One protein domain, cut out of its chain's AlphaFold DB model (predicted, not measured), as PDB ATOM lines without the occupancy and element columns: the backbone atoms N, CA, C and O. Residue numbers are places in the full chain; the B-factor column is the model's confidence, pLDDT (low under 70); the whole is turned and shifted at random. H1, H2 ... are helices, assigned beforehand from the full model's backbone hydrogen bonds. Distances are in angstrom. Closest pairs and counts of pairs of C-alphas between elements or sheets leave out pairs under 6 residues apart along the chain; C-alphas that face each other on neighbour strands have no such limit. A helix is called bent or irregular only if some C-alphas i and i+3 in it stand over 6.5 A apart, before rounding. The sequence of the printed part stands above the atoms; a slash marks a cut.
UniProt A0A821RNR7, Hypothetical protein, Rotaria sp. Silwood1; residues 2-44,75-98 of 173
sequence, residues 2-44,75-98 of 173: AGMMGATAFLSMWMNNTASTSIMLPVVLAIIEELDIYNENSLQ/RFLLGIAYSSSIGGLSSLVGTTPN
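Overview. This is residues 2 to 44 and 75 to 98 of the 173 residues of the protein "Hypothetical protein" of Rotaria sp. Silwood1 (UniProt A0A821RNR7). A small up-and-down bundle of three helices, each running against the one before, has one long helix, H2, whose residues 33 to 44 stick out as an arm beyond H1 and H3. The 67 printed residues, with H1, H2 and H3 in that order, are all helix in class and loose, with a radius of gyration of the C-alphas of 14.2 A and spans of 52 by 18 by 15 A.

Arrangement. H2, residues 17 to 44, has a kink of 33 degrees near residue 24 and is only just irregular: C-alphas 23 and 26 are 6.7 A apart. Residues 8 to 12 alone of H1, residues 2 to 14, touch H2 (closest C-alphas Ser 12 and Ser 20, 5.7 A) in a hairpin, at a shallow tilt of 15 degrees, opposite ways. H3, residues 75 to 89, touches residues 17 to 28 alone of H2, closest at the C-alphas of Asn 17 and Gly 88, 5.9 A, at a shallow tilt of 22 degrees, opposite ways. H1 and H3 touch, closest at the C-alphas of Ala 9 and Gly 87, 4.1 A, and run the same way at a shallow tilt of 33 degrees, only just short of steep. Every O i to N i+4 pair is within hydrogen-bond range in H3, 8 of 9 in H1 and 22 of 24 in H2.

Along the chain. H2 is 39.7 A long, from C-alpha 17 at (117.520, 97.076, 164.507) to C-alpha 44 at (93.024, 66.306, 159.332); H3 is 21.4 A and H1 19.1 A.

Size, cuts and confidence. The C-alphas farthest apart, of Gln 44 and Asn 98, are 51.9 A apart. Residues 45 to 74 are not printed, and C-alphas 44 and 75 are 24.8 A apart across this cut. The link from H1 to H2 is tight. pLDDT is under 70 at 20 residues, among them 88 to 98.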
ATOM      1  N   ALA A   2     117.903  78.545 162.380       67.12
ATOM      2  CA  ALA A   2     119.231  79.186 162.418       67.12
ATOM      3  C   ALA A   2     119.615  79.985 161.151       67.12
ATOM      4  O   ALA A   2     120.214  81.048 161.265       67.12
ATOM      5  N   GLY A   3     119.224  79.524 159.954       79.56
ATOM      6  CA  GLY A   3     119.494  80.243 158.700       79.56
ATOM      7  C   GLY A   3     118.792  81.602 158.605       79.56
ATOM      8  O   GLY A   3     119.410  82.586 158.212       79.56
ATOM      9  N   MET A   4     117.531  81.684 159.045       76.00
ATOM     10  CA  MET A   4     116.810  82.958 159.098       76.00
ATOM     11  C   MET A   4     117.403  83.894 160.146       76.00
ATOM     12  O   MET A   4     117.643  85.050 159.832       76.00
ATOM     13  N   MET A   5     117.727  83.387 161.340       78.94
ATOM     14  CA  MET A   5     118.365  84.179 162.400       78.94
ATOM     15  C   MET A   5     119.723  84.748 161.964       78.94
ATOM     16  O   MET A   5     120.020  85.905 162.258       78.94
ATOM     17  N   GLY A   6     120.527  83.960 161.242       75.38
ATOM     18  CA  GLY A   6     121.810  84.397 160.690       75.38
ATOM     19  C   GLY A   6     121.657  85.492 159.632       75.38
ATOM     20  O   GLY A   6     122.383  86.483 159.672       75.38
ATOM     21  N   ALA A   7     120.669  85.367 158.739       76.12
ATOM     22  CA  ALA A   7     120.354  86.411 157.765       76.12
ATOM     23  C   ALA A   7     119.867  87.708 158.444       76.12
ATOM     24  O   ALA A   7     120.307  88.792 158.057       76.12
ATOM     25  N   THR A   8     119.038  87.613 159.497       73.44
ATOM     26  CA  THR A   8     118.610  88.780 160.296       73.44
ATOM     27  C   THR A   8     119.791  89.469 160.963       73.44
ATOM     28  O   THR A   8     119.895  90.688 160.902       73.44
ATOM     29  N   ALA A   9     120.695  88.703 161.580       72.62
ATOM     30  CA  ALA A   9     121.860  89.258 162.264       72.62
ATOM     31  C   ALA A   9     122.797  89.971 161.283       72.62
ATOM     32  O   ALA A   9     123.277  91.066 161.570       72.62
ATOM     33  N   PHE A  10     123.009  89.384 160.103       76.50
ATOM     34  CA  PHE A  10     123.858  89.967 159.068       76.50
ATOM     35  C   PHE A  10     123.253  91.245 158.468       76.50
ATOM     36  O   PHE A  10     123.950  92.250 158.332       76.50
ATOM     37  N   LEU A  11     121.949  91.259 158.172       68.38
ATOM     38  CA  LEU A  11     121.262  92.470 157.705       68.38
ATOM     39  C   LEU A  11     121.156  93.542 158.803       68.38
ATOM     40  O   LEU A  11     121.304  94.729 158.512       68.38
ATOM     41  N   SER A  12     120.969  93.149 160.066       69.06
ATOM     42  CA  SER A  12     120.954  94.070 161.213       69.06
ATOM     43  C   SER A  12     122.332  94.646 161.552       69.06
ATOM     44  O   SER A  12     122.417  95.601 162.321       69.06
ATOM     45  N   MET A  13     123.412  94.104 160.990       73.06
ATOM     46  CA  MET A  13     124.745  94.692 161.121       73.06
ATOM     47  C   MET A  13     124.884  95.976 160.285       73.06
ATOM     48  O   MET A  13     125.658  96.865 160.642       73.06
ATOM     49  N   TRP A  14     124.126  96.081 159.187       69.19
ATOM     50  CA  TRP A  14     124.193  97.184 158.220       69.19
ATOM     51  C   TRP A  14     122.985  98.131 158.271       69.19
ATOM     52  O   TRP A  14     123.061  99.244 157.755       69.19
ATOM     53  N   MET A  15     121.882  97.724 158.905       67.50
ATOM     54  CA  MET A  15     120.680  98.546 159.096       67.50
ATOM     55  C   MET A  15     120.317  98.685 160.579       67.50
ATOM     56  O   MET A  15     120.703  97.870 161.409       67.50
ATOM     57  N   ASN A  16     119.528  99.709 160.917       67.06
ATOM     58  CA  ASN A  16     118.991  99.891 162.269       67.06
ATOM     59  C   ASN A  16     118.115  98.684 162.684       67.06
ATOM     60  O   ASN A  16     117.288  98.221 161.892       67.06
ATOM     61  N   ASN A  17     118.245  98.224 163.935       71.25
ATOM     62  CA  ASN A  17     117.520  97.076 164.507       71.25
ATOM     63  C   ASN A  17     115.987  97.186 164.306       71.25
ATOM     64  O   ASN A  17     115.317  96.213 163.953       71.25
ATOM     65  N   THR A  18     115.425  98.398 164.416       70.88
ATOM     66  CA  THR A  18     113.991  98.653 164.172       70.88
ATOM     67  C   THR A  18     113.581  98.395 162.719       70.88
ATOM     68  O   THR A  18     112.527  97.811 162.470       70.88
ATOM     69  N   ALA A  19     114.420  98.775 161.750       71.75
ATOM     70  CA  ALA A  19     114.152  98.540 160.332       71.75
ATOM     71  C   ALA A  19     114.247  97.043 159.995       71.75
ATOM     72  O   ALA A  19     113.343  96.506 159.356       71.75
ATOM     73  N   SER A  20     115.272  96.350 160.504       71.75
ATOM     74  CA  SER A  20     115.436  94.901 160.311       71.75
ATOM     75  C   SER A  20     114.250  94.103 160.874       71.75
ATOM     76  O   SER A  20     113.681  93.257 160.184       71.75
ATOM     77  N   THR A  21     113.788  94.454 162.080       71.38
ATOM     78  CA  THR A  21     112.623  93.812 162.714       71.38
ATOM     79  C   THR A  21     111.340  94.038 161.909       71.38
ATOM     80  O   THR A  21     110.582  93.097 161.692       71.38
ATOM     81  N   SER A  22     111.113  95.258 161.409       81.00
ATOM     82  CA  SER A  22     109.924  95.581 160.605       81.00
ATOM     83  C   SER A  22     109.866  94.839 159.264       81.00
ATOM     84  O   SER A  22     108.783  94.462 158.828       81.00
ATOM     85  N   ILE A  23     111.022  94.573 158.640       85.19
ATOM     86  CA  ILE A  23     111.127  93.788 157.399       85.19
ATOM     87  C   ILE A  23     110.859  92.310 157.676       85.19
ATOM     88  O   ILE A  23     110.231  91.619 156.876       85.19
ATOM     89  N   MET A  24     111.332  91.818 158.819       80.81
ATOM     90  CA  MET A  24     111.241  90.403 159.141       80.81
ATOM     91  C   MET A  24     109.878  89.993 159.701       80.81
ATOM     92  O   MET A  24     109.456  88.859 159.498       80.81
ATOM     93  N   LEU A  25     109.170  90.905 160.366       77.88
ATOM     94  CA  LEU A  25     107.862  90.653 160.969       77.88
ATOM     95  C   LEU A  25     106.831  90.065 159.979       77.88
ATOM     96  O   LEU A  25     106.305  88.993 160.275       77.88
ATOM     97  N   PRO A  26     106.571  90.654 158.795       79.88
ATOM     98  CA  PRO A  26     105.618  90.079 157.843       79.88
ATOM     99  C   PRO A  26     106.094  88.743 157.248       79.88
ATOM    100  O   PRO A  26     105.286  87.839 157.065       79.88
ATOM    101  N   VAL A  27     107.400  88.582 156.997       82.62
ATOM    102  CA  VAL A  27     107.976  87.333 156.454       82.62
ATOM    103  C   VAL A  27     107.795  86.175 157.432       82.62
ATOM    104  O   VAL A  27     107.433  85.068 157.048       82.62
ATOM    105  N   VAL A  28     108.032  86.434 158.715       78.94
ATOM    106  CA  VAL A  28     107.926  85.428 159.770       78.94
ATOM    107  C   VAL A  28     106.481  85.025 160.004       78.94
ATOM    108  O   VAL A  28     106.216  83.836 160.152       78.94
ATOM    109  N   LEU A  29     105.556  85.987 160.006       80.81
ATOM    110  CA  LEU A  29     104.131  85.702 160.146       80.81
ATOM    111  C   LEU A  29     103.614  84.840 158.992       80.81
ATOM    112  O   LEU A  29     102.930  83.859 159.258       80.81
ATOM    113  N   ALA A  30     104.021  85.129 157.752       84.06
ATOM    114  CA  ALA A  30     103.646  84.322 156.591       84.06
ATOM    115  C   ALA A  30     104.136  82.865 156.707       84.06
ATOM    116  O   ALA A  30     103.374  81.932 156.479       84.06
ATOM    117  N   ILE A  31     105.390  82.660 157.127       81.50
ATOM    118  CA  ILE A  31     105.961  81.313 157.315       81.50
ATOM    119  C   ILE A  31     105.251  80.571 158.447       81.50
ATOM    120  O   ILE A  31     104.997  79.374 158.365       81.50
ATOM    121  N   ILE A  32     104.960  81.277 159.533       77.75
ATOM    122  CA  ILE A  32     104.250  80.729 160.680       77.75
ATOM    123  C   ILE A  32     102.835  80.285 160.288       77.75
ATOM    124  O   ILE A  32     102.401  79.223 160.725       77.75
ATOM    125  N   GLU A  33     102.130  81.089 159.497       81.38
ATOM    126  CA  GLU A  33     100.784  80.789 159.007       81.38
ATOM    127  C   GLU A  33     100.800  79.581 158.064       81.38
ATOM    128  O   GLU A  33      99.989  78.671 158.213       81.38
ATOM    129  N   GLU A  34     101.791  79.499 157.176       79.81
ATOM    130  CA  GLU A  34     101.990  78.341 156.301       79.81
ATOM    131  C   GLU A  34     102.286  77.053 157.092       79.81
ATOM    132  O   GLU A  34     101.777  75.983 156.757       79.81
ATOM    133  N   LEU A  35     103.061  77.145 158.178       75.19
ATOM    134  CA  LEU A  35     103.331  76.013 159.070       75.19
ATOM    135  C   LEU A  35     102.101  75.594 159.886       75.19
ATOM    136  O   LEU A  35     101.930  74.400 160.125       75.19
ATOM    137  N   ASP A  36     101.261  76.546 160.298       74.69
ATOM    138  CA  ASP A  36      99.992  76.275 160.989       74.69
ATOM    139  C   ASP A  36      99.048  75.506 160.061       74.69
ATOM    140  O   ASP A  36      98.548  74.441 160.420       74.69
ATOM    141  N   ILE A  37      98.910  75.982 158.817       79.00
ATOM    142  CA  ILE A  37      98.112  75.332 157.773       79.00
ATOM    143  C   ILE A  37      98.675  73.938 157.460       79.00
ATOM    144  O   ILE A  37      97.918  72.978 157.315       79.00
ATOM    145  N   TYR A  38      99.997  73.776 157.375       77.81
ATOM    146  CA  TYR A  38     100.614  72.461 157.171       77.81
ATOM    147  C   TYR A  38     100.324  71.501 158.335       77.81
ATOM    148  O   TYR A  38      99.976  70.338 158.111       77.81
ATOM    149  N   ASN A  39     100.434  71.987 159.573       74.88
ATOM    150  CA  ASN A  39     100.162  71.207 160.775       74.88
ATOM    151  C   ASN A  39      98.683  70.790 160.837       74.88
ATOM    152  O   ASN A  39      98.391  69.608 161.006       74.88
ATOM    153  N   GLU A  40      97.751  71.711 160.597       73.31
ATOM    154  CA  GLU A  40      96.310  71.438 160.592       73.31
ATOM    155  C   GLU A  40      95.913  70.413 159.509       73.31
ATOM    156  O   GLU A  40      95.179  69.464 159.791       73.31
ATOM    157  N   ASN A  41      96.490  70.505 158.305       71.94
ATOM    158  CA  ASN A  41      96.298  69.512 157.237       71.94
ATOM    159  C   ASN A  41      96.855  68.120 157.603       71.94
ATOM    160  O   ASN A  41      96.280  67.086 157.241       71.94
ATOM    161  N   SER A  42      97.967  68.071 158.345       62.56
ATOM    162  CA  SER A  42      98.550  66.817 158.845       62.56
ATOM    163  C   SER A  42      97.735  66.189 159.988       62.56
ATOM    164  O   SER A  42      97.716  64.966 160.140       62.56
ATOM    165  N   LEU A  43      97.002  67.009 160.750       59.03
ATOM    166  CA  LEU A  43      96.041  66.548 161.751       59.03
ATOM    167  C   LEU A  43      94.732  66.078 161.105       59.03
ATOM    168  O   LEU A  43      94.218  65.038 161.501       59.03
ATOM    169  N   GLN A  44      94.228  66.743 160.060       57.03
ATOM    170  CA  GLN A  44      93.024  66.306 159.332       57.03
ATOM    171  C   GLN A  44      93.182  64.919 158.690       57.03
ATOM    172  O   GLN A  44      92.249  64.117 158.738       57.03
ATOM    173  N   ARG A  75     108.237  81.728 170.298       75.31
ATOM    174  CA  ARG A  75     109.623  81.212 170.255       75.31
ATOM    175  C   ARG A  75     110.356  81.610 168.972       75.31
ATOM    176  O   ARG A  75     111.543  81.939 169.017       75.31
ATOM    177  N   PHE A  76     109.651  81.631 167.843       77.56
ATOM    178  CA  PHE A  76     110.211  82.038 166.554       77.56
ATOM    179  C   PHE A  76     110.502  83.542 166.495       77.56
ATOM    180  O   PHE A  76     111.609  83.959 166.142       77.56
ATOM    181  N   LEU A  77     109.518  84.352 166.890       80.44
ATOM    182  CA  LEU A  77     109.611  85.812 166.926       80.44
ATOM    183  C   LEU A  77     110.686  86.281 167.918       80.44
ATOM    184  O   LEU A  77     111.511  87.131 167.580       80.44
ATOM    185  N   LEU A  78     110.735  85.677 169.110       79.19
ATOM    186  CA  LEU A  78     111.707  85.998 170.157       79.19
ATOM    187  C   LEU A  78     113.139  85.692 169.710       79.19
ATOM    188  O   LEU A  78     114.053  86.486 169.928       79.19
ATOM    189  N   GLY A  79     113.333  84.561 169.030       79.69
ATOM    190  CA  GLY A  79     114.635  84.186 168.503       79.69
ATOM    191  C   GLY A  79     115.167  85.174 167.455       79.69
ATOM    192  O   GLY A  79     116.354  85.506 167.447       79.69
ATOM    193  N   ILE A  80     114.295  85.696 166.597       76.94
ATOM    194  CA  ILE A  80     114.656  86.682 165.571       76.94
ATOM    195  C   ILE A  80     114.943  88.051 166.192       76.94
ATOM    196  O   ILE A  80     115.948  88.674 165.845       76.94
ATOM    197  N   ALA A  81     114.125  88.490 167.151       75.19
ATOM    198  CA  ALA A  81     114.342  89.737 167.884       75.19
ATOM    199  C   ALA A  81     115.686  89.736 168.642       75.19
ATOM    200  O   ALA A  81     116.416  90.734 168.650       75.19
ATOM    201  N   TYR A  82     116.050  88.591 169.226       79.75
ATOM    202  CA  TYR A  82     117.332  88.411 169.904       79.75
ATOM    203  C   TYR A  82     118.514  88.414 168.920       79.75
ATOM    204  O   TYR A  82     119.512  89.094 169.156       79.75
ATOM    205  N   SER A  83     118.380  87.737 167.773       77.69
ATOM    206  CA  SER A  83     119.410  87.721 166.722       77.69
ATOM    207  C   SER A  83     119.651  89.106 166.108       77.69
ATOM    208  O   SER A  83     120.796  89.518 165.927       77.69
ATOM    209  N   SER A  84     118.574  89.859 165.851       73.44
ATOM    210  CA  SER A  84     118.631  91.248 165.375       73.44
ATOM    211  C   SER A  84     119.372  92.146 166.372       73.44
ATOM    212  O   SER A  84     120.256  92.918 166.007       73.44
ATOM    213  N   SER A  85     119.102  91.972 167.668       74.12
ATOM    214  CA  SER A  85     119.768  92.742 168.724       74.12
ATOM    215  C   SER A  85     121.264  92.434 168.829       74.12
ATOM    216  O   SER A  85     122.063  93.359 168.958       74.12
ATOM    217  N   ILE A  86     121.672  91.167 168.706       75.56
ATOM    218  CA  ILE A  86     123.094  90.784 168.685       75.56
ATOM    219  C   ILE A  86     123.797  91.306 167.420       75.56
ATOM    220  O   ILE A  86     124.906  91.829 167.512       75.56
ATOM    221  N   GLY A  87     123.150  91.223 166.252       70.44
ATOM    222  CA  GLY A  87     123.687  91.758 164.994       70.44
ATOM    223  C   GLY A  87     123.882  93.278 165.025       70.44
ATOM    224  O   GLY A  87     124.923  93.779 164.601       70.44
ATOM    225  N   GLY A  88     122.930  94.011 165.612       65.31
ATOM    226  CA  GLY A  88     123.002  95.466 165.778       65.31
ATOM    227  C   GLY A  88     124.045  95.946 166.796       65.31
ATOM    228  O   GLY A  88     124.533  97.070 166.682       65.31
ATOM    229  N   LEU A  89     124.430  95.103 167.763       66.12
ATOM    230  CA  LEU A  89     125.540  95.376 168.687       66.12
ATOM    231  C   LEU A  89     126.918  95.166 168.040       66.12
ATOM    232  O   LEU A  89     127.906  95.713 168.525       66.12
ATOM    233  N   SER A  90     126.998  94.407 166.943       66.38
ATOM    234  CA  SER A  90     128.264  94.066 166.284       66.38
ATOM    235  C   SER A  90     128.865  95.199 165.439       66.38
ATOM    236  O   SER A  90     130.022  95.077 165.036       66.38
ATOM    237  N   SER A  91     128.122  96.272 165.137       58.00
ATOM    238  CA  SER A  91     128.582  97.328 164.221       58.00
ATOM    239  C   SER A  91     128.215  98.741 164.670       58.00
ATOM    240  O   SER A  91     127.130  98.995 165.193       58.00
ATOM    241  N   LEU A  92     129.112  99.688 164.368       52.34
ATOM    242  CA  LEU A  92     129.054 101.107 164.754       52.34
ATOM    243  C   LEU A  92     127.820 101.884 164.234       52.34
ATOM    244  O   LEU A  92     127.609 103.036 164.597       52.34
ATOM    245  N   VAL A  93     127.008 101.255 163.382       53.44
ATOM    246  CA  VAL A  93     125.883 101.847 162.640       53.44
ATOM    247  C   VAL A  93     124.514 101.401 163.189       53.44
ATOM    248  O   VAL A  93     123.505 102.050 162.926       53.44
ATOM    249  N   GLY A  94     124.455 100.317 163.973       46.88
ATOM    250  CA  GLY A  94     123.199  99.621 164.282       46.88
ATOM    251  C   GLY A  94     122.381 100.155 165.464       46.88
ATOM    252  O   GLY A  94     121.194  99.844 165.554       46.88
ATOM    253  N   THR A  95     122.964 100.942 166.377       55.66
ATOM    254  CA  THR A  95     122.269 101.389 167.601       55.66
ATOM    255  C   THR A  95     122.464 102.883 167.892       55.66
ATOM    256  O   THR A  95     123.568 103.421 167.824       55.66
ATOM    257  N   THR A  96     121.371 103.561 168.263       53.38
ATOM    258  CA  THR A  96     121.286 104.995 168.613       53.38
ATOM    259  C   THR A  96     122.352 105.505 169.604       53.38
ATOM    260  O   THR A  96     122.827 106.627 169.410       53.38
ATOM    261  N   PRO A  97     122.813 104.726 170.612       51.28
ATOM    262  CA  PRO A  97     123.919 105.135 171.482       51.28
ATOM    263  C   PRO A  97     125.229 105.347 170.713       51.28
ATOM    264  O   PRO A  97     125.997 106.246 171.047       51.28
ATOM    265  N   ASN A  98     125.459 104.573 169.650       53.00
ATOM    266  CA  ASN A  98     126.674 104.640 168.844       53.00
ATOM    267  C   ASN A  98     126.692 105.852 167.904       53.00
ATOM    268  O   ASN A  98     127.764 106.342 167.595       53.00
TER     269      ASN A  98